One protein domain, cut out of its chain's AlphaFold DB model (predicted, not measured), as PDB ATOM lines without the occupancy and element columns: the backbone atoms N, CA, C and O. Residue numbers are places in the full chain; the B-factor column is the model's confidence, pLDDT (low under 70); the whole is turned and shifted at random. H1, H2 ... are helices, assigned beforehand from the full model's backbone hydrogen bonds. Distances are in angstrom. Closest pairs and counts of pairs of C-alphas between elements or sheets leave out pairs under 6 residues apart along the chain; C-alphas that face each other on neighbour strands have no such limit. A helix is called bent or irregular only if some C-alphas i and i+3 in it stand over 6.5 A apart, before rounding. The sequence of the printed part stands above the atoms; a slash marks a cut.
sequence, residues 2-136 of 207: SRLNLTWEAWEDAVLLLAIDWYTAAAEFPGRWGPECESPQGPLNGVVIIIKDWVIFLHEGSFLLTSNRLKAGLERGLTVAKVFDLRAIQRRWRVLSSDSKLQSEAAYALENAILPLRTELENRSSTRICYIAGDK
ATOM      1  N   SER A   2      24.159 -30.965  95.020       40.72
ATOM      2  CA  SER A   2      25.336 -31.834  95.120       40.72
ATOM      3  C   SER A   2      25.950 -31.723  96.519       40.72
ATOM      4  O   SER A   2      26.287 -30.626  96.969       40.72
ATOM      5  N   ARG A   3      26.059 -32.855  97.231       47.81
ATOM      6  CA  ARG A   3      26.753 -32.917  98.525       47.81
ATOM      7  C   ARG A   3      28.205 -32.499  98.295       47.81
ATOM      8  O   ARG A   3      28.935 -33.152  97.560       47.81
ATOM      9  N   LEU A   4      28.585 -31.377  98.894       54.44
ATOM     10  CA  LEU A   4      29.959 -30.902  98.985       54.44
ATOM     11  C   LEU A   4      30.827 -31.985  99.631       54.44
ATOM     12  O   LEU A   4      30.669 -32.256 100.820       54.44
ATOM     13  N   ASN A   5      31.733 -32.587  98.864       63.56
ATOM     14  CA  ASN A   5      32.740 -33.490  99.409       63.56
ATOM     15  C   ASN A   5      33.991 -32.666  99.739       63.56
ATOM     16  O   ASN A   5      34.949 -32.624  98.980       63.56
ATOM     17  N   LEU A   6      33.917 -31.909 100.836       77.75
ATOM     18  CA  LEU A   6      35.065 -31.187 101.379       77.75
ATOM     19  C   LEU A   6      35.938 -32.194 102.137       77.75
ATOM     20  O   LEU A   6      35.584 -32.594 103.252       77.75
ATOM     21  N   THR A   7      37.025 -32.636 101.512       86.19
ATOM     22  CA  THR A   7      37.952 -33.638 102.053       86.19
ATOM     23  C   THR A   7      38.937 -32.999 103.015       86.19
ATOM     24  O   THR A   7      39.403 -31.899 102.759       86.19
ATOM     25  N   TRP A   8      39.220 -33.678 104.122       90.88
ATOM     26  CA  TRP A   8      40.261 -33.257 105.055       90.88
ATOM     27  C   TRP A   8      41.601 -33.828 104.611       90.88
ATOM     28  O   TRP A   8      41.668 -35.002 104.240       90.88
ATOM     29  N   GLU A   9      42.636 -33.003 104.663       93.69
ATOM     30  CA  GLU A   9      44.018 -33.416 104.446       93.69
ATOM     31  C   GLU A   9      44.634 -33.937 105.752       93.69
ATOM     32  O   GLU A   9      44.271 -33.502 106.847       93.69
ATOM     33  N   ALA A  10      45.625 -34.826 105.653       89.75
ATOM     34  CA  ALA A  10      46.275 -35.414 106.829       89.75
ATOM     35  C   ALA A  10      46.901 -34.359 107.764       89.75
ATOM     36  O   ALA A  10      46.890 -34.508 108.983       89.75
ATOM     37  N   TRP A  11      47.414 -33.255 107.211       92.06
ATOM     38  CA  TRP A  11      47.960 -32.156 108.010       92.06
ATOM     39  C   TRP A  11      46.862 -31.316 108.687       92.06
ATOM     40  O   TRP A  11      47.091 -30.762 109.760       92.06
ATOM     41  N   GLU A  12      45.652 -31.248 108.121       93.19
ATOM     42  CA  GLU A  12      44.507 -30.611 108.785       93.19
ATOM     43  C   GLU A  12      44.021 -31.469 109.960       93.19
ATOM     44  O   GLU A  12      43.640 -30.934 111.002       93.19
ATOM     45  N   ASP A  13      44.086 -32.798 109.826       89.75
ATOM     46  CA  ASP A  13      43.850 -33.715 110.944       89.75
ATOM     47  C   ASP A  13      44.926 -33.582 112.027       89.75
ATOM     48  O   ASP A  13      44.604 -33.617 113.212       89.75
ATOM     49  N   ALA A  14      46.188 -33.365 111.649       85.62
ATOM     50  CA  ALA A  14      47.265 -33.067 112.594       85.62
ATOM     51  C   ALA A  14      47.001 -31.771 113.383       85.62
ATOM     52  O   ALA A  14      47.156 -31.742 114.604       85.62
ATOM     53  N   VAL A  15      46.545 -30.713 112.703       88.12
ATOM     54  CA  VAL A  15      46.124 -29.457 113.343       88.12
ATOM     55  C   VAL A  15      44.928 -29.682 114.270       88.12
ATOM     56  O   VAL A  15      44.915 -29.157 115.381       88.12
ATOM     57  N   LEU A  16      43.943 -30.487 113.858       86.69
ATOM     58  CA  LEU A  16      42.804 -30.862 114.701       86.69
ATOM     59  C   LEU A  16      43.260 -31.596 115.973       86.69
ATOM     60  O   LEU A  16      42.765 -31.279 117.053       86.69
ATOM     61  N   LEU A  17      44.205 -32.535 115.858       78.31
ATOM     62  CA  LEU A  17      44.779 -33.245 117.004       78.31
ATOM     63  C   LEU A  17      45.467 -32.283 117.973       78.31
ATOM     64  O   LEU A  17      45.158 -32.315 119.160       78.31
ATOM     65  N   LEU A  18      46.329 -31.393 117.473       76.25
ATOM     66  CA  LEU A  18      47.005 -30.392 118.304       76.25
ATOM     67  C   LEU A  18      46.029 -29.409 118.956       76.25
ATOM     68  O   LEU A  18      46.184 -29.077 120.126       76.25
ATOM     69  N   ALA A  19      45.021 -28.934 118.223       75.94
ATOM     70  CA  ALA A  19      44.043 -27.986 118.749       75.94
ATOM     71  C   ALA A  19      43.187 -28.613 119.858       75.94
ATOM     72  O   ALA A  19      42.869 -27.948 120.844       75.94
ATOM     73  N   ILE A  20      42.818 -29.890 119.706       71.69
ATOM     74  CA  ILE A  20      42.125 -30.649 120.749       71.69
ATOM     75  C   ILE A  20      43.061 -30.886 121.931       71.69
ATOM     76  O   ILE A  20      42.654 -30.600 123.049       71.69
ATOM     77  N   ASP A  21      44.292 -31.346 121.717       68.19
ATOM     78  CA  ASP A  21      45.279 -31.554 122.786       68.19
ATOM     79  C   ASP A  21      45.503 -30.284 123.608       68.19
ATOM     80  O   ASP A  21      45.274 -30.271 124.813       68.19
ATOM     81  N   TRP A  22      45.812 -29.175 122.937       60.72
ATOM     82  CA  TRP A  22      46.018 -27.874 123.564       60.72
ATOM     83  C   TRP A  22      44.829 -27.433 124.422       60.72
ATOM     84  O   TRP A  22      44.991 -26.943 125.538       60.72
ATOM     85  N   TYR A  23      43.615 -27.607 123.898       55.97
ATOM     86  CA  TYR A  23      42.401 -27.172 124.578       55.97
ATOM     87  C   TYR A  23      41.966 -28.138 125.694       55.97
ATOM     88  O   TYR A  23      41.417 -27.706 126.704       55.97
ATOM     89  N   THR A  24      42.212 -29.439 125.533       50.16
ATOM     90  CA  THR A  24      41.830 -30.488 126.496       50.16
ATOM     91  C   THR A  24      42.842 -30.665 127.621       50.16
ATOM     92  O   THR A  24      42.427 -30.925 128.746       50.16
ATOM     93  N   ALA A  25      44.131 -30.405 127.386       47.00
ATOM     94  CA  ALA A  25      45.150 -30.307 128.432       47.00
ATOM     95  C   ALA A  25      44.856 -29.183 129.451       47.00
ATOM     96  O   ALA A  25      45.476 -29.120 130.512       47.00
ATOM     97  N   ALA A  26      43.908 -28.296 129.133       37.44
ATOM     98  CA  ALA A  26      43.413 -27.235 130.000       37.44
ATOM     99  C   ALA A  26      42.011 -27.500 130.599       37.44
ATOM    100  O   ALA A  26      41.545 -26.663 131.369       37.44
ATOM    101  N   ALA A  27      41.320 -28.602 130.258       38.59
ATOM    102  CA  ALA A  27      39.906 -28.809 130.600       38.59
ATOM    103  C   ALA A  27      39.658 -29.913 131.655       38.59
ATOM    104  O   ALA A  27      40.093 -31.051 131.515       38.59
ATOM    105  N   GLU A  28      38.866 -29.563 132.675       42.12
ATOM    106  CA  GLU A  28      38.569 -30.272 133.939       42.12
ATOM    107  C   GLU A  28      37.591 -31.477 133.856       42.12
ATOM    108  O   GLU A  28      37.084 -31.916 134.886       42.12
ATOM    109  N   PHE A  29      37.263 -32.040 132.683       36.12
ATOM    110  CA  PHE A  29      36.102 -32.953 132.570       36.12
ATOM    111  C   PHE A  29      36.425 -34.383 132.099       36.12
ATOM    112  O   PHE A  29      36.570 -34.615 130.896       36.12
ATOM    113  N   PRO A  30      36.421 -35.392 132.997       37.59
ATOM    114  CA  PRO A  30      36.490 -36.795 132.607       37.59
ATOM    115  C   PRO A  30      35.121 -37.282 132.103       37.59
ATOM    116  O   PRO A  30      34.122 -37.240 132.818       37.59
ATOM    117  N   GLY A  31      35.062 -37.782 130.864       37.00
ATOM    118  CA  GLY A  31      33.904 -38.539 130.355       37.00
ATOM    119  C   GLY A  31      33.090 -37.878 129.240       37.00
ATOM    120  O   GLY A  31      32.164 -38.497 128.718       37.00
ATOM    121  N   ARG A  32      33.456 -36.671 128.804       36.25
ATOM    122  CA  ARG A  32      33.068 -36.141 127.491       36.25
ATOM    123  C   ARG A  32      34.363 -35.933 126.731       36.25
ATOM    124  O   ARG A  32      35.210 -35.176 127.175       36.25
ATOM    125  N   TRP A  33      34.564 -36.669 125.647       48.22
ATOM    126  CA  TRP A  33      35.794 -36.590 124.866       48.22
ATOM    127  C   TRP A  33      35.433 -36.300 123.417       48.22
ATOM    128  O   TRP A  33      34.706 -37.055 122.771       48.22
ATOM    129  N   GLY A  34      35.925 -35.164 122.932       43.38
ATOM    130  CA  GLY A  34      35.666 -34.625 121.605       43.38
ATOM    131  C   GLY A  34      35.246 -33.154 121.649       43.38
ATOM    132  O   GLY A  34      35.078 -32.586 122.725       43.38
ATOM    133  N   PRO A  35      35.037 -32.517 120.488       39.78
ATOM    134  CA  PRO A  35      34.553 -31.139 120.342       39.78
ATOM    135  C   PRO A  35      33.087 -30.965 120.791       39.78
ATOM    136  O   PRO A  35      32.322 -30.219 120.189       39.78
ATOM    137  N   GLU A  36      32.674 -31.675 121.836       38.78
ATOM    138  CA  GLU A  36      31.384 -31.601 122.521       38.78
ATOM    139  C   GLU A  36      31.562 -31.180 124.000       38.78
ATOM    140  O   GLU A  36      30.578 -31.078 124.730       38.78
ATOM    141  N   CYS A  37      32.795 -30.902 124.448       37.59
ATOM    142  CA  CYS A  37      33.081 -30.392 125.791       37.59
ATOM    143  C   CYS A  37      32.830 -28.884 125.885       37.59
ATOM    144  O   CYS A  37      33.477 -28.089 125.201       37.59
ATOM    145  N   GLU A  38      31.907 -28.485 126.757       37.03
ATOM    146  CA  GLU A  38      31.812 -27.105 127.226       37.03
ATOM    147  C   GLU A  38      32.948 -26.857 128.222       37.03
ATOM    148  O   GLU A  38      33.070 -27.553 129.228       37.03
ATOM    149  N   SER A  39      33.823 -25.906 127.900       39.06
ATOM    150  CA  SER A  39      34.899 -25.466 128.784       39.06
ATOM    151  C   SER A  39      34.362 -24.463 129.815       39.06
ATOM    152  O   SER A  39      33.468 -23.676 129.476       39.06
ATOM    153  N   PRO A  40      34.947 -24.395 131.030       37.22
ATOM    154  CA  PRO A  40      34.662 -23.341 132.012       37.22
ATOM    155  C   PRO A  40      34.919 -21.918 131.476       37.22
ATOM    156  O   PRO A  40      34.420 -20.944 132.033       37.22
ATOM    157  N   GLN A  41      35.683 -21.787 130.385       38.28
ATOM    158  CA  GLN A  41      36.060 -20.522 129.739       38.28
ATOM    159  C   GLN A  41      35.120 -20.130 128.577       38.28
ATOM    160  O   GLN A  41      35.380 -19.154 127.873       38.28
ATOM    161  N   GLY A  42      34.025 -20.872 128.365       41.16
ATOM    162  CA  GLY A  42      33.046 -20.652 127.293       41.16
ATOM    163  C   GLY A  42      33.043 -21.766 126.235       41.16
ATOM    164  O   GLY A  42      33.938 -22.611 126.211       41.16
ATOM    165  N   PRO A  43      32.025 -21.816 125.354       45.12
ATOM    166  CA  PRO A  43      31.816 -22.944 124.449       45.12
ATOM    167  C   PRO A  43      32.963 -23.087 123.441       45.12
ATOM    168  O   PRO A  43      33.639 -22.104 123.147       45.12
ATOM    169  N   LEU A  44      33.093 -24.305 122.892       50.38
ATOM    170  CA  LEU A  44      33.782 -24.886 121.708       50.38
ATOM    171  C   LEU A  44      34.401 -23.993 120.604       50.38
ATOM    172  O   LEU A  44      35.043 -24.492 119.680       50.38
ATOM    173  N   ASN A  45      34.248 -22.682 120.687       57.62
ATOM    174  CA  ASN A  45      34.895 -21.663 119.887       57.62
ATOM    175  C   ASN A  45      36.424 -21.739 119.951       57.62
ATOM    176  O   ASN A  45      37.037 -21.470 118.932       57.62
ATOM    177  N   GLY A  46      37.048 -22.142 121.064       60.50
ATOM    178  CA  GLY A  46      38.516 -22.180 121.175       60.50
ATOM    179  C   GLY A  46      39.186 -23.108 120.153       60.50
ATOM    180  O   GLY A  46      39.998 -22.657 119.351       60.50
ATOM    181  N   VAL A  47      38.771 -24.379 120.103       68.81
ATOM    182  CA  VAL A  47      39.260 -25.360 119.111       68.81
ATOM    183  C   VAL A  47      38.957 -24.897 117.684       68.81
ATOM    184  O   VAL A  47      39.808 -24.964 116.803       68.81
ATOM    185  N   VAL A  48      37.748 -24.378 117.453       72.12
ATOM    186  CA  VAL A  48      37.326 -23.870 116.141       72.12
ATOM    187  C   VAL A  48      38.167 -22.663 115.705       72.12
ATOM    188  O   VAL A  48      38.485 -22.546 114.524       72.12
ATOM    189  N   ILE A  49      38.513 -21.763 116.627       70.94
ATOM    190  CA  ILE A  49      39.353 -20.587 116.378       70.94
ATOM    191  C   ILE A  49      40.773 -21.029 116.033       70.94
ATOM    192  O   ILE A  49      41.274 -20.605 114.998       70.94
ATOM    193  N   ILE A  50      41.372 -21.925 116.827       74.44
ATOM    194  CA  ILE A  50      42.732 -22.436 116.586       74.44
ATOM    195  C   ILE A  50      42.813 -23.112 115.216       74.44
ATOM    196  O   ILE A  50      43.685 -22.780 114.420       74.44
ATOM    197  N   ILE A  51      41.870 -24.006 114.899       83.19
ATOM    198  CA  ILE A  51      41.859 -24.699 113.604       83.19
ATOM    199  C   ILE A  51      41.749 -23.698 112.455       83.19
ATOM    200  O   ILE A  51      42.487 -23.811 111.485       83.19
ATOM    201  N   LYS A  52      40.849 -22.712 112.547       81.12
ATOM    202  CA  LYS A  52      40.705 -21.694 111.496       81.12
ATOM    203  C   LYS A  52      41.987 -20.895 111.317       81.12
ATOM    204  O   LYS A  52      42.436 -20.750 110.188       81.12
ATOM    205  N   ASP A  53      42.537 -20.387 112.411       79.38
ATOM    206  CA  ASP A  53      43.718 -19.532 112.396       79.38
ATOM    207  C   ASP A  53      44.928 -20.271 111.813       79.38
ATOM    208  O   ASP A  53      45.549 -19.813 110.854       79.38
ATOM    209  N   TRP A  54      45.192 -21.482 112.301       84.62
ATOM    210  CA  TRP A  54      46.326 -22.277 111.845       84.62
ATOM    211  C   TRP A  54      46.146 -22.798 110.422       84.62
ATOM    212  O   TRP A  54      47.096 -22.760 109.647       84.62
ATOM    213  N   VAL A  55      44.946 -23.240 110.030       88.38
ATOM    214  CA  VAL A  55      44.712 -23.686 108.649       88.38
ATOM    215  C   VAL A  55      44.844 -22.527 107.662       88.38
ATOM    216  O   VAL A  55      45.462 -22.720 106.619       88.38
ATOM    217  N   ILE A  56      44.322 -21.332 107.975       85.12
ATOM    218  CA  ILE A  56      44.544 -20.137 107.142       85.12
ATOM    219  C   ILE A  56      46.043 -19.864 107.038       85.12
ATOM    220  O   ILE A  56      46.565 -19.721 105.936       85.12
ATOM    221  N   PHE A  57      46.742 -19.824 108.173       83.94
ATOM    222  CA  PHE A  57      48.163 -19.506 108.195       83.94
ATOM    223  C   PHE A  57      49.002 -20.479 107.364       83.94
ATOM    224  O   PHE A  57      49.826 -20.052 106.555       83.94
ATOM    225  N   LEU A  58      48.781 -21.779 107.547       85.94
ATOM    226  CA  LEU A  58      49.512 -22.825 106.837       85.94
ATOM    227  C   LEU A  58      49.158 -22.842 105.343       85.94
ATOM    228  O   LEU A  58      50.037 -23.096 104.523       85.94
ATOM    229  N   HIS A  59      47.909 -22.508 104.994       85.75
ATOM    230  CA  HIS A  59      47.438 -22.415 103.612       85.75
ATOM    231  C   HIS A  59      47.989 -21.208 102.848       85.75
ATOM    232  O   HIS A  59      48.357 -21.341 101.683       85.75
ATOM    233  N   GLU A  60      48.000 -20.034 103.475       82.75
ATOM    234  CA  GLU A  60      48.449 -18.778 102.861       82.75
ATOM    235  C   GLU A  60      49.970 -18.589 102.955       82.75
ATOM    236  O   GLU A  60      50.546 -17.764 102.244       82.75
ATOM    237  N   GLY A  61      50.629 -19.330 103.847       75.75
ATOM    238  CA  GLY A  61      52.075 -19.309 104.006       75.75
ATOM    239  C   GLY A  61      52.818 -19.990 102.855       75.75
ATOM    240  O   GLY A  61      52.272 -20.763 102.071       75.75
ATOM    241  N   SER A  62      54.127 -19.767 102.784       67.94
ATOM    242  CA  SER A  62      55.019 -20.388 101.793       67.94
ATOM    243  C   SER A  62      55.362 -21.856 102.101       67.94
ATOM    244  O   SER A  62      56.348 -22.381 101.592       67.94
ATOM    245  N   PHE A  63      54.575 -22.525 102.947       72.12
ATOM    246  CA  PHE A  63      54.893 -23.831 103.537       72.12
ATOM    247  C   PHE A  63      54.436 -25.031 102.694       72.12
ATOM    248  O   PHE A  63      54.514 -26.164 103.152       72.12
ATOM    249  N   LEU A  64      53.939 -24.797 101.473       76.75
ATOM    250  CA  LEU A  64      53.419 -25.822 100.548       76.75
ATOM    251  C   LEU A  64      52.233 -26.651 101.091       76.75
ATOM    252  O   LEU A  64      51.801 -27.607 100.445       76.75
ATOM    253  N   LEU A  65      51.649 -26.271 102.230       85.94
ATOM    254  CA  LEU A  65      50.494 -26.936 102.832       85.94
ATOM    255  C   LEU A  65      49.192 -26.358 102.289       85.94
ATOM    256  O   LEU A  65      48.576 -25.466 102.859       85.94
ATOM    257  N   THR A  66      48.747 -26.880 101.149       87.62
ATOM    258  CA  THR A  66      47.500 -26.421 100.529       87.62
ATOM    259  C   THR A  66      46.297 -27.159 101.111       87.62
ATOM    260  O   THR A  66      46.203 -28.380 101.013       87.62
ATOM    261  N   SER A  67      45.335 -26.419 101.672       91.12
ATOM    262  CA  SER A  67      44.041 -26.973 102.077       91.12
ATOM    263  C   SER A  67      43.098 -27.000 100.874       91.12
ATOM    264  O   SER A  67      42.540 -25.975 100.465       91.12
ATOM    265  N   ASN A  68      42.886 -28.190 100.306       89.56
ATOM    266  CA  ASN A  68      41.892 -28.390  99.246       89.56
ATOM    267  C   ASN A  68      40.478 -28.062  99.742       89.56
ATOM    268  O   ASN A  68      39.660 -27.522  98.996       89.56
ATOM    269  N   ARG A  69      40.208 -28.329 101.023       90.38
ATOM    270  CA  ARG A  69      38.967 -27.975 101.712       90.38
ATOM    271  C   ARG A  69      38.722 -26.471 101.733       90.38
ATOM    272  O   ARG A  69      37.620 -26.035 101.397       90.38
ATOM    273  N   LEU A  70      39.723 -25.696 102.141       90.19
ATOM    274  CA  LEU A  70      39.644 -24.243 102.201       90.19
ATOM    275  C   LEU A  70      39.483 -23.671 100.798       90.19
ATOM    276  O   LEU A  70      38.510 -22.962 100.555       90.19
ATOM    277  N   LYS A  71      40.340 -24.079  99.857       90.06
ATOM    278  CA  LYS A  71      40.266 -23.654  98.456       90.06
ATOM    279  C   LYS A  71      38.884 -23.908  97.845       90.06
ATOM    280  O   LYS A  71      38.230 -22.969  97.399       90.06
ATOM    281  N   ALA A  72      38.391 -25.146  97.908       89.44
ATOM    282  CA  ALA A  72      37.087 -25.513  97.352       89.44
ATOM    283  C   ALA A  72      35.912 -24.824  98.070       89.44
ATOM    284  O   ALA A  72      34.860 -24.587  97.472       89.44
ATOM    285  N   GLY A  73      36.063 -24.516  99.360       89.06
ATOM    286  CA  GLY A  73      35.091 -23.732 100.111       89.06
ATOM    287  C   GLY A  73      35.015 -22.284  99.626       89.06
ATOM    288  O   GLY A  73      33.922 -21.790  99.342       89.06
ATOM    289  N   LEU A  74      36.171 -21.630  99.486       88.12
ATOM    290  CA  LEU A  74      36.287 -20.237  99.048       88.12
ATOM    291  C   LEU A  74      35.837 -20.046  97.592       88.12
ATOM    292  O   LEU A  74      35.061 -19.134  97.317       88.12
ATOM    293  N   GLU A  75      36.223 -20.944  96.678       91.56
ATOM    294  CA  GLU A  75      35.779 -20.934  95.268       91.56
ATOM    295  C   GLU A  75      34.249 -20.996  95.125       91.56
ATOM    296  O   GLU A  75      33.681 -20.582  94.116       91.56
ATOM    297  N   ARG A  76      33.559 -21.494  96.156       86.44
ATOM    298  CA  ARG A  76      32.098 -21.604  96.211       86.44
ATOM    299  C   ARG A  76      31.438 -20.496  97.029       86.44
ATOM    300  O   ARG A  76      30.251 -20.599  97.337       86.44
ATOM    301  N   GLY A  77      32.191 -19.457  97.388       88.50
ATOM    302  CA  GLY A  77      31.707 -18.303  98.144       88.50
ATOM    303  C   GLY A  77      31.437 -18.587  99.624       88.50
ATOM    304  O   GLY A  77      30.727 -17.816 100.268       88.50
ATOM    305  N   LEU A  78      31.956 -19.689 100.182       88.44
ATOM    306  CA  LEU A  78      31.877 -19.927 101.624       88.44
ATOM    307  C   LEU A  78      32.917 -19.077 102.349       88.44
ATOM    308  O   LEU A  78      34.040 -18.916 101.886       88.44
ATOM    309  N   THR A  79      32.571 -18.591 103.536       85.50
ATOM    310  CA  THR A  79      33.558 -18.002 104.446       85.50
ATOM    311  C   THR A  79      34.356 -19.105 105.137       85.50
ATOM    312  O   THR A  79      33.840 -20.207 105.346       85.50
ATOM    313  N   VAL A  80      35.577 -18.808 105.600       81.00
ATOM    314  CA  VAL A  80      36.371 -19.758 106.411       81.00
ATOM    315  C   VAL A  80      35.569 -20.275 107.611       81.00
ATOM    316  O   VAL A  80      35.618 -21.456 107.955       81.00
ATOM    317  N   ALA A  81      34.730 -19.412 108.195       76.69
ATOM    318  CA  ALA A  81      33.841 -19.771 109.291       76.69
ATOM    319  C   ALA A  81      32.848 -20.895 108.950       76.69
ATOM    320  O   ALA A  81      32.486 -21.659 109.842       76.69
ATOM    321  N   LYS A  82      32.419 -20.994 107.687       81.69
ATOM    322  CA  LYS A  82      31.546 -22.058 107.172       81.69
ATOM    323  C   LYS A  82      32.323 -23.286 106.706       81.69
ATOM    324  O   LYS A  82      31.783 -24.386 106.755       81.69
ATOM    325  N   VAL A  83      33.570 -23.118 106.269       87.06
ATOM    326  CA  VAL A  83      34.444 -24.240 105.894       87.06
ATOM    327  C   VAL A  83      34.831 -25.066 107.125       87.06
ATOM    328  O   VAL A  83      34.762 -26.296 107.089       87.06
ATOM    329  N   PHE A  84      35.172 -24.397 108.226       85.00
ATOM    330  CA  PHE A  84      35.556 -25.012 109.500       85.00
ATOM    331  C   PHE A  84      34.541 -24.666 110.590       85.00
ATOM    332  O   PHE A  84      34.854 -23.995 111.571       85.00
ATOM    333  N   ASP A  85      33.286 -25.067 110.394       81.81
ATOM    334  CA  ASP A  85      32.276 -24.929 111.441       81.81
ATOM    335  C   ASP A  85      32.385 -26.045 112.494       81.81
ATOM    336  O   ASP A  85      33.025 -27.083 112.293       81.81
ATOM    337  N   LEU A  86      31.738 -25.824 113.638       76.19
ATOM    338  CA  LEU A  86      31.763 -26.763 114.756       76.19
ATOM    339  C   LEU A  86      31.279 -28.163 114.353       76.19
ATOM    340  O   LEU A  86      31.854 -29.166 114.767       76.19
ATOM    341  N   ARG A  87      30.244 -28.249 113.511       77.81
ATOM    342  CA  ARG A  87      29.660 -29.525 113.085       77.81
ATOM    343  C   ARG A  87      30.621 -30.301 112.184       77.81
ATOM    344  O   ARG A  87      30.680 -31.529 112.266       77.81
ATOM    345  N   ALA A  88      31.351 -29.611 111.313       83.88
ATOM    346  CA  ALA A  88      32.371 -30.191 110.454       83.88
ATOM    347  C   ALA A  88      33.544 -30.728 111.279       83.88
ATOM    348  O   ALA A  88      33.957 -31.865 111.055       83.88
ATOM    349  N   ILE A  89      34.008 -29.949 112.259       81.94
ATOM    350  CA  ILE A  89      35.071 -30.343 113.191       81.94
ATOM    351  C   ILE A  89      34.629 -31.546 114.038       81.94
ATOM    352  O   ILE A  89      35.334 -32.549 114.085       81.94
ATOM    353  N   GLN A  90      33.417 -31.521 114.603       76.62
ATOM    354  CA  GLN A  90      32.831 -32.649 115.341       76.62
ATOM    355  C   GLN A  90      32.742 -33.921 114.511       76.62
ATOM    356  O   GLN A  90      33.137 -34.998 114.958       76.62
ATOM    357  N   ARG A  91      32.228 -33.813 113.286       82.00
ATOM    358  CA  ARG A  91      32.125 -34.970 112.401       82.00
ATOM    359  C   ARG A  91      33.502 -35.513 112.047       82.00
ATOM    360  O   ARG A  91      33.661 -36.731 112.046       82.00
ATOM    361  N   ARG A  92      34.471 -34.643 111.738       88.38
ATOM    362  CA  ARG A  92      35.815 -35.101 111.389       88.38
ATOM    363  C   ARG A  92      36.484 -35.776 112.568       88.38
ATOM    364  O   ARG A  92      37.002 -36.867 112.377       88.38
ATOM    365  N   TRP A  93      36.384 -35.187 113.756       81.50
ATOM    366  CA  TRP A  93      36.897 -35.790 114.976       81.50
ATOM    367  C   TRP A  93      36.380 -37.216 115.155       81.50
ATOM    368  O   TRP A  93      37.184 -38.128 115.242       81.50
ATOM    369  N   ARG A  94      35.060 -37.443 115.093       76.25
ATOM    370  CA  ARG A  94      34.502 -38.802 115.244       76.25
ATOM    371  C   ARG A  94      35.069 -39.793 114.229       76.25
ATOM    372  O   ARG A  94      35.363 -40.922 114.599       76.25
ATOM    373  N   VAL A  95      35.218 -39.374 112.970       83.19
ATOM    374  CA  VAL A  95      35.810 -40.215 111.917       83.19
ATOM    375  C   VAL A  95      37.270 -40.521 112.245       83.19
ATOM    376  O   VAL A  95      37.646 -41.689 112.279       83.19
ATOM    377  N   LEU A  96      38.057 -39.488 112.549       80.50
ATOM    378  CA  LEU A  96      39.469 -39.602 112.896       80.50
ATOM    379  C   LEU A  96      39.673 -40.492 114.132       80.50
ATOM    380  O   LEU A  96      40.518 -41.373 114.116       80.50
ATOM    381  N   SER A  97      38.856 -40.359 115.178       70.50
ATOM    382  CA  SER A  97      38.936 -41.195 116.385       70.50
ATOM    383  C   SER A  97      38.577 -42.665 116.144       70.50
ATOM    384  O   SER A  97      38.989 -43.522 116.921       70.50
ATOM    385  N   SER A  98      37.820 -42.969 115.088       73.00
ATOM    386  CA  SER A  98      37.378 -44.332 114.765       73.00
ATOM    387  C   SER A  98      38.248 -45.060 113.732       73.00
ATOM    388  O   SER A  98      38.065 -46.259 113.533       73.00
ATOM    389  N   ASP A  99      39.176 -44.360 113.074       77.00
ATOM    390  CA  ASP A  99      39.959 -44.884 111.952       77.00
ATOM    391  C   ASP A  99      41.467 -44.806 112.245       77.00
ATOM    392  O   ASP A  99      42.085 -43.740 112.196       77.00
ATOM    393  N   SER A 100      42.075 -45.959 112.533       72.50
ATOM    394  CA  SER A 100      43.497 -46.067 112.887       72.50
ATOM    395  C   SER A 100      44.446 -45.685 111.749       72.50
ATOM    396  O   SER A 100      45.577 -45.254 112.003       72.50
ATOM    397  N   LYS A 101      44.005 -45.810 110.491       79.31
ATOM    398  CA  LYS A 101      44.800 -45.396 109.336       79.31
ATOM    399  C   LYS A 101      44.871 -43.874 109.284       79.31
ATOM    400  O   LYS A 101      45.970 -43.333 109.211       79.31
ATOM    401  N   LEU A 102      43.726 -43.199 109.406       78.56
ATOM    402  CA  LEU A 102      43.679 -41.735 109.439       78.56
ATOM    403  C   LEU A 102      44.453 -41.165 110.633       78.56
ATOM    404  O   LEU A 102      45.160 -40.174 110.485       78.56
ATOM    405  N   GLN A 103      44.390 -41.816 111.798       75.12
ATOM    406  CA  GLN A 103      45.210 -41.438 112.958       75.12
ATOM    407  C   GLN A 103      46.706 -41.526 112.660       75.12
ATOM    408  O   GLN A 103      47.455 -40.619 113.010       75.12
ATOM    409  N   SER A 104      47.141 -42.602 112.002       74.44
ATOM    410  CA  SER A 104      48.549 -42.792 111.643       74.44
ATOM    411  C   SER A 104      49.016 -41.762 110.611       74.44
ATOM    412  O   SER A 104      50.118 -41.234 110.722       74.44
ATOM    413  N   GLU A 105      48.175 -41.440 109.626       78.62
ATOM    414  CA  GLU A 105      48.457 -40.407 108.623       78.62
ATOM    415  C   GLU A 105      48.531 -39.010 109.255       78.62
ATOM    416  O   GLU A 105      49.449 -38.248 108.954       78.62
ATOM    417  N   ALA A 106      47.623 -38.694 110.183       80.19
ATOM    418  CA  ALA A 106      47.630 -37.440 110.931       80.19
ATOM    419  C   ALA A 106      48.858 -37.323 111.848       80.19
ATOM    420  O   ALA A 106      49.507 -36.282 111.878       80.19
ATOM    421  N   ALA A 107      49.227 -38.400 112.546       73.50
ATOM    422  CA  ALA A 107      50.447 -38.472 113.347       73.50
ATOM    423  C   ALA A 107      51.703 -38.236 112.495       73.50
ATOM    424  O   ALA A 107      52.572 -37.443 112.852       73.50
ATOM    425  N   TYR A 108      51.773 -38.880 111.330       75.31
ATOM    426  CA  TYR A 108      52.879 -38.694 110.401       75.31
ATOM    427  C   TYR A 108      52.955 -37.252 109.878       75.31
ATOM    428  O   TYR A 108      54.034 -36.659 109.851       75.31
ATOM    429  N   ALA A 109      51.820 -36.665 109.492       81.94
ATOM    430  CA  ALA A 109      51.759 -35.280 109.036       81.94
ATOM    431  C   ALA A 109      52.117 -34.288 110.154       81.94
ATOM    432  O   ALA A 109      52.793 -33.293 109.901       81.94
ATOM    433  N   LEU A 110      51.730 -34.576 111.396       79.25
ATOM    434  CA  LEU A 110      52.129 -33.784 112.552       79.25
ATOM    435  C   LEU A 110      53.656 -33.740 112.674       79.25
ATOM    436  O   LEU A 110      54.233 -32.654 112.668       79.25
ATOM    437  N   GLU A 111      54.308 -34.904 112.686       72.38
ATOM    438  CA  GLU A 111      55.765 -35.009 112.812       72.38
ATOM    439  C   GLU A 111      56.529 -34.356 111.655       72.38
ATOM    440  O   GLU A 111      57.538 -33.690 111.883       72.38
ATOM    441  N   ASN A 112      56.061 -34.540 110.419       75.75
ATOM    442  CA  ASN A 112      56.847 -34.204 109.228       75.75
ATOM    443  C   ASN A 112      56.461 -32.872 108.578       75.75
ATOM    444  O   ASN A 112      57.257 -32.330 107.815       75.75
ATOM    445  N   ALA A 113      55.263 -32.349 108.845       82.25
ATOM    446  CA  ALA A 113      54.753 -31.147 108.189       82.25
ATOM    447  C   ALA A 113      54.397 -30.015 109.161       82.25
ATOM    448  O   ALA A 113      54.606 -28.856 108.823       82.25
ATOM    449  N   ILE A 114      53.882 -30.328 110.356       83.56
ATOM    450  CA  ILE A 114      53.417 -29.299 111.301       83.56
ATOM    451  C   ILE A 114      54.496 -28.918 112.318       83.56
ATOM    452  O   ILE A 114      54.808 -27.739 112.459       83.56
ATOM    453  N   LEU A 115      55.104 -29.889 113.009       77.25
ATOM    454  CA  LEU A 115      56.123 -29.606 114.028       77.25
ATOM    455  C   LEU A 115      57.366 -28.867 113.510       77.25
ATOM    456  O   LEU A 115      57.884 -28.038 114.259       77.25
ATOM    457  N   PRO A 116      57.845 -29.080 112.267       81.81
ATOM    458  CA  PRO A 116      58.933 -28.270 111.723       81.81
ATOM    459  C   PRO A 116      58.611 -26.770 111.650       81.81
ATOM    460  O   PRO A 116      59.532 -25.966 111.618       81.81
ATOM    461  N   LEU A 117      57.325 -26.402 111.649       80.88
ATOM    462  CA  LEU A 117      56.821 -25.025 111.577       80.88
ATOM    463  C   LEU A 117      56.383 -24.485 112.945       80.88
ATOM    464  O   LEU A 117      55.664 -23.489 113.036       80.88
ATOM    465  N   ARG A 118      56.751 -25.184 114.025       74.75
ATOM    466  CA  ARG A 118      56.320 -24.873 115.389       74.75
ATOM    467  C   ARG A 118      56.634 -23.429 115.768       74.75
ATOM    468  O   ARG A 118      55.750 -22.731 116.244       74.75
ATOM    469  N   THR A 119      57.864 -22.980 115.542       68.25
ATOM    470  CA  THR A 119      58.303 -21.625 115.905       68.25
ATOM    471  C   THR A 119      57.467 -20.563 115.193       68.25
ATOM    472  O   THR A 119      57.052 -19.576 115.793       68.25
ATOM    473  N   GLU A 120      57.173 -20.765 113.913       80.38
ATOM    474  CA  GLU A 120      56.360 -19.868 113.101       80.38
ATOM    475  C   GLU A 120      54.897 -19.847 113.565       80.38
ATOM    476  O   GLU A 120      54.296 -18.773 113.652       80.38
ATOM    477  N   LEU A 121      54.339 -21.012 113.911       71.31
ATOM    478  CA  LEU A 121      52.992 -21.149 114.474       71.31
ATOM    479  C   LEU A 121      52.865 -20.449 115.837       71.31
ATOM    480  O   LEU A 121      51.902 -19.712 116.064       71.31
ATOM    481  N   GLU A 122      53.844 -20.632 116.724       67.50
ATOM    482  CA  GLU A 122      53.885 -20.025 118.063       67.50
ATOM    483  C   GLU A 122      54.167 -18.515 118.031       67.50
ATOM    484  O   GLU A 122      53.733 -17.787 118.916       67.50
ATOM    485  N   ASN A 123      54.885 -18.015 117.021       66.88
ATOM    486  CA  ASN A 123      55.148 -16.580 116.880       66.88
ATOM    487  C   ASN A 123      53.943 -15.809 116.328       66.88
ATOM    488  O   ASN A 123      53.797 -14.615 116.591       66.88
ATOM    489  N   ARG A 124      53.102 -16.467 115.522       64.19
ATOM    490  CA  ARG A 124      51.947 -15.832 114.875       64.19
ATOM    491  C   ARG A 124      50.657 -15.992 115.673       64.19
ATOM    492  O   ARG A 124      49.789 -15.128 115.581       64.19
ATOM    493  N   SER A 125      50.542 -17.059 116.457       56.62
ATOM    494  CA  SER A 125      49.418 -17.280 117.365       56.62
ATOM    495  C   SER A 125      49.858 -17.073 118.814       56.62
ATOM    496  O   SER A 125      50.984 -17.372 119.177       56.62
ATOM    497  N   SER A 126      48.975 -16.613 119.700       49.19
ATOM    498  CA  SER A 126      49.263 -16.560 121.146       49.19
ATOM    499  C   SER A 126      49.270 -17.951 121.813       49.19
ATOM    500  O   SER A 126      49.117 -18.059 123.030       49.19
ATOM    501  N   THR A 127      49.383 -19.015 121.018       50.66
ATOM    502  CA  THR A 127      49.257 -20.414 121.412       50.66
ATOM    503  C   THR A 127      50.636 -21.057 121.335       50.66
ATOM    504  O   THR A 127      51.235 -21.112 120.264       50.66
ATOM    505  N   ARG A 128      51.148 -21.549 122.468       55.38
ATOM    506  CA  ARG A 128      52.378 -22.356 122.477       55.38
ATOM    507  C   ARG A 128      52.036 -23.779 122.026       55.38
ATOM    508  O   ARG A 128      50.922 -24.229 122.227       55.38
ATOM    509  N   ILE A 129      52.952 -24.504 121.402       55.00
ATOM    510  CA  ILE A 129      52.764 -25.908 121.021       55.00
ATOM    511  C   ILE A 129      53.695 -26.718 121.908       55.00
ATOM    512  O   ILE A 129      54.869 -26.877 121.610       55.00
ATOM    513  N   CYS A 130      53.210 -27.246 123.027       49.59
ATOM    514  CA  CYS A 130      54.053 -27.976 123.981       49.59
ATOM    515  C   CYS A 130      54.322 -29.433 123.554       49.59
ATOM    516  O   CYS A 130      54.165 -30.343 124.359       49.59
ATOM    517  N   TYR A 131      54.725 -29.648 122.298       45.78
ATOM    518  CA  TYR A 131      55.010 -30.966 121.728       45.78
ATOM    519  C   TYR A 131      56.505 -31.120 121.406       45.78
ATOM    520  O   TYR A 131      57.067 -30.329 120.639       45.78
ATOM    521  N   ILE A 132      57.164 -32.124 121.987       43.12
ATOM    522  CA  ILE A 132      58.574 -32.462 121.747       43.12
ATOM    523  C   ILE A 132      58.645 -33.685 120.824       43.12
ATOM    524  O   ILE A 132      57.872 -34.629 120.951       43.12
ATOM    525  N   ALA A 133      59.589 -33.701 119.880       37.62
ATOM    526  CA  ALA A 133      59.830 -34.877 119.046       37.62
ATOM    527  C   ALA A 133      60.177 -36.097 119.925       37.62
ATOM    528  O   ALA A 133      61.182 -36.091 120.633       37.62
ATOM    529  N   GLY A 134      59.340 -37.139 119.876       35.34
ATOM    530  CA  GLY A 134      59.444 -38.316 120.747       35.34
ATOM    531  C   GLY A 134      58.466 -38.327 121.924       35.34
ATOM    532  O   GLY A 134      58.343 -39.365 122.579       35.34
ATOM    533  N   ASP A 135      57.731 -37.234 122.159       38.06
ATOM    534  CA  ASP A 135      56.552 -37.277 123.015       38.06
ATOM    535  C   ASP A 135      55.551 -38.273 122.432       38.06
ATOM    536  O   ASP A 135      55.346 -38.368 121.218       38.06
ATOM    537  N   LYS A 136      54.925 -39.054 123.314       43.56
ATOM    538  CA  LYS A 136      53.759 -39.829 122.914       43.56
ATOM    539  C   LYS A 136      52.682 -38.812 122.560       43.56
ATOM    540  O   LYS A 136      52.295 -38.020 123.417       43.56
TER     541      LYS A 136
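This is residues 2 to 136 of the 207 residues of an uncharacterized protein of Sclerotinia sclerotiorum (strain ATCC 18683 / 1980 / Ss-1) (UniProt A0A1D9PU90). H5 and kinked H6 make a V round H1. H2 runs back beside H1 across the open side. The printed part has 135 residues, of which 80 are in six named helices, H1 to H6 in order along the chain, with no named strand; the class is all helix, and the whole is compact, with a radius of gyration of the C-alphas of 14.4 A and spans of 39 by 31 by 30 A.

Irregular H6, residues 100 to 124, with C-alphas 116 and 119 7.9 A apart, touches H1, residues 10 to 24, closest at C-alphas 106 and 14, 4.7 A. H1 and H2, residues 45 to 60, form a hairpin. H5, residues 86 to 98, only just touches H6, only at the corner, with 3 C-alpha pairs within 8 A. H3, residues 68 to 74, touches H4, residues 80 to 83. Every O i to N i+4 pair is within hydrogen-bond range in H1, H2, H3 and H5; 15 of 21 in H6.

C-alpha 10 is at (46.275, -35.414, 106.829); H6, 31.5 A long, ends at C-alpha 124, (51.947, -15.832, 114.875).

The long link, residues 25 to 44, is under pLDDT 70 throughout.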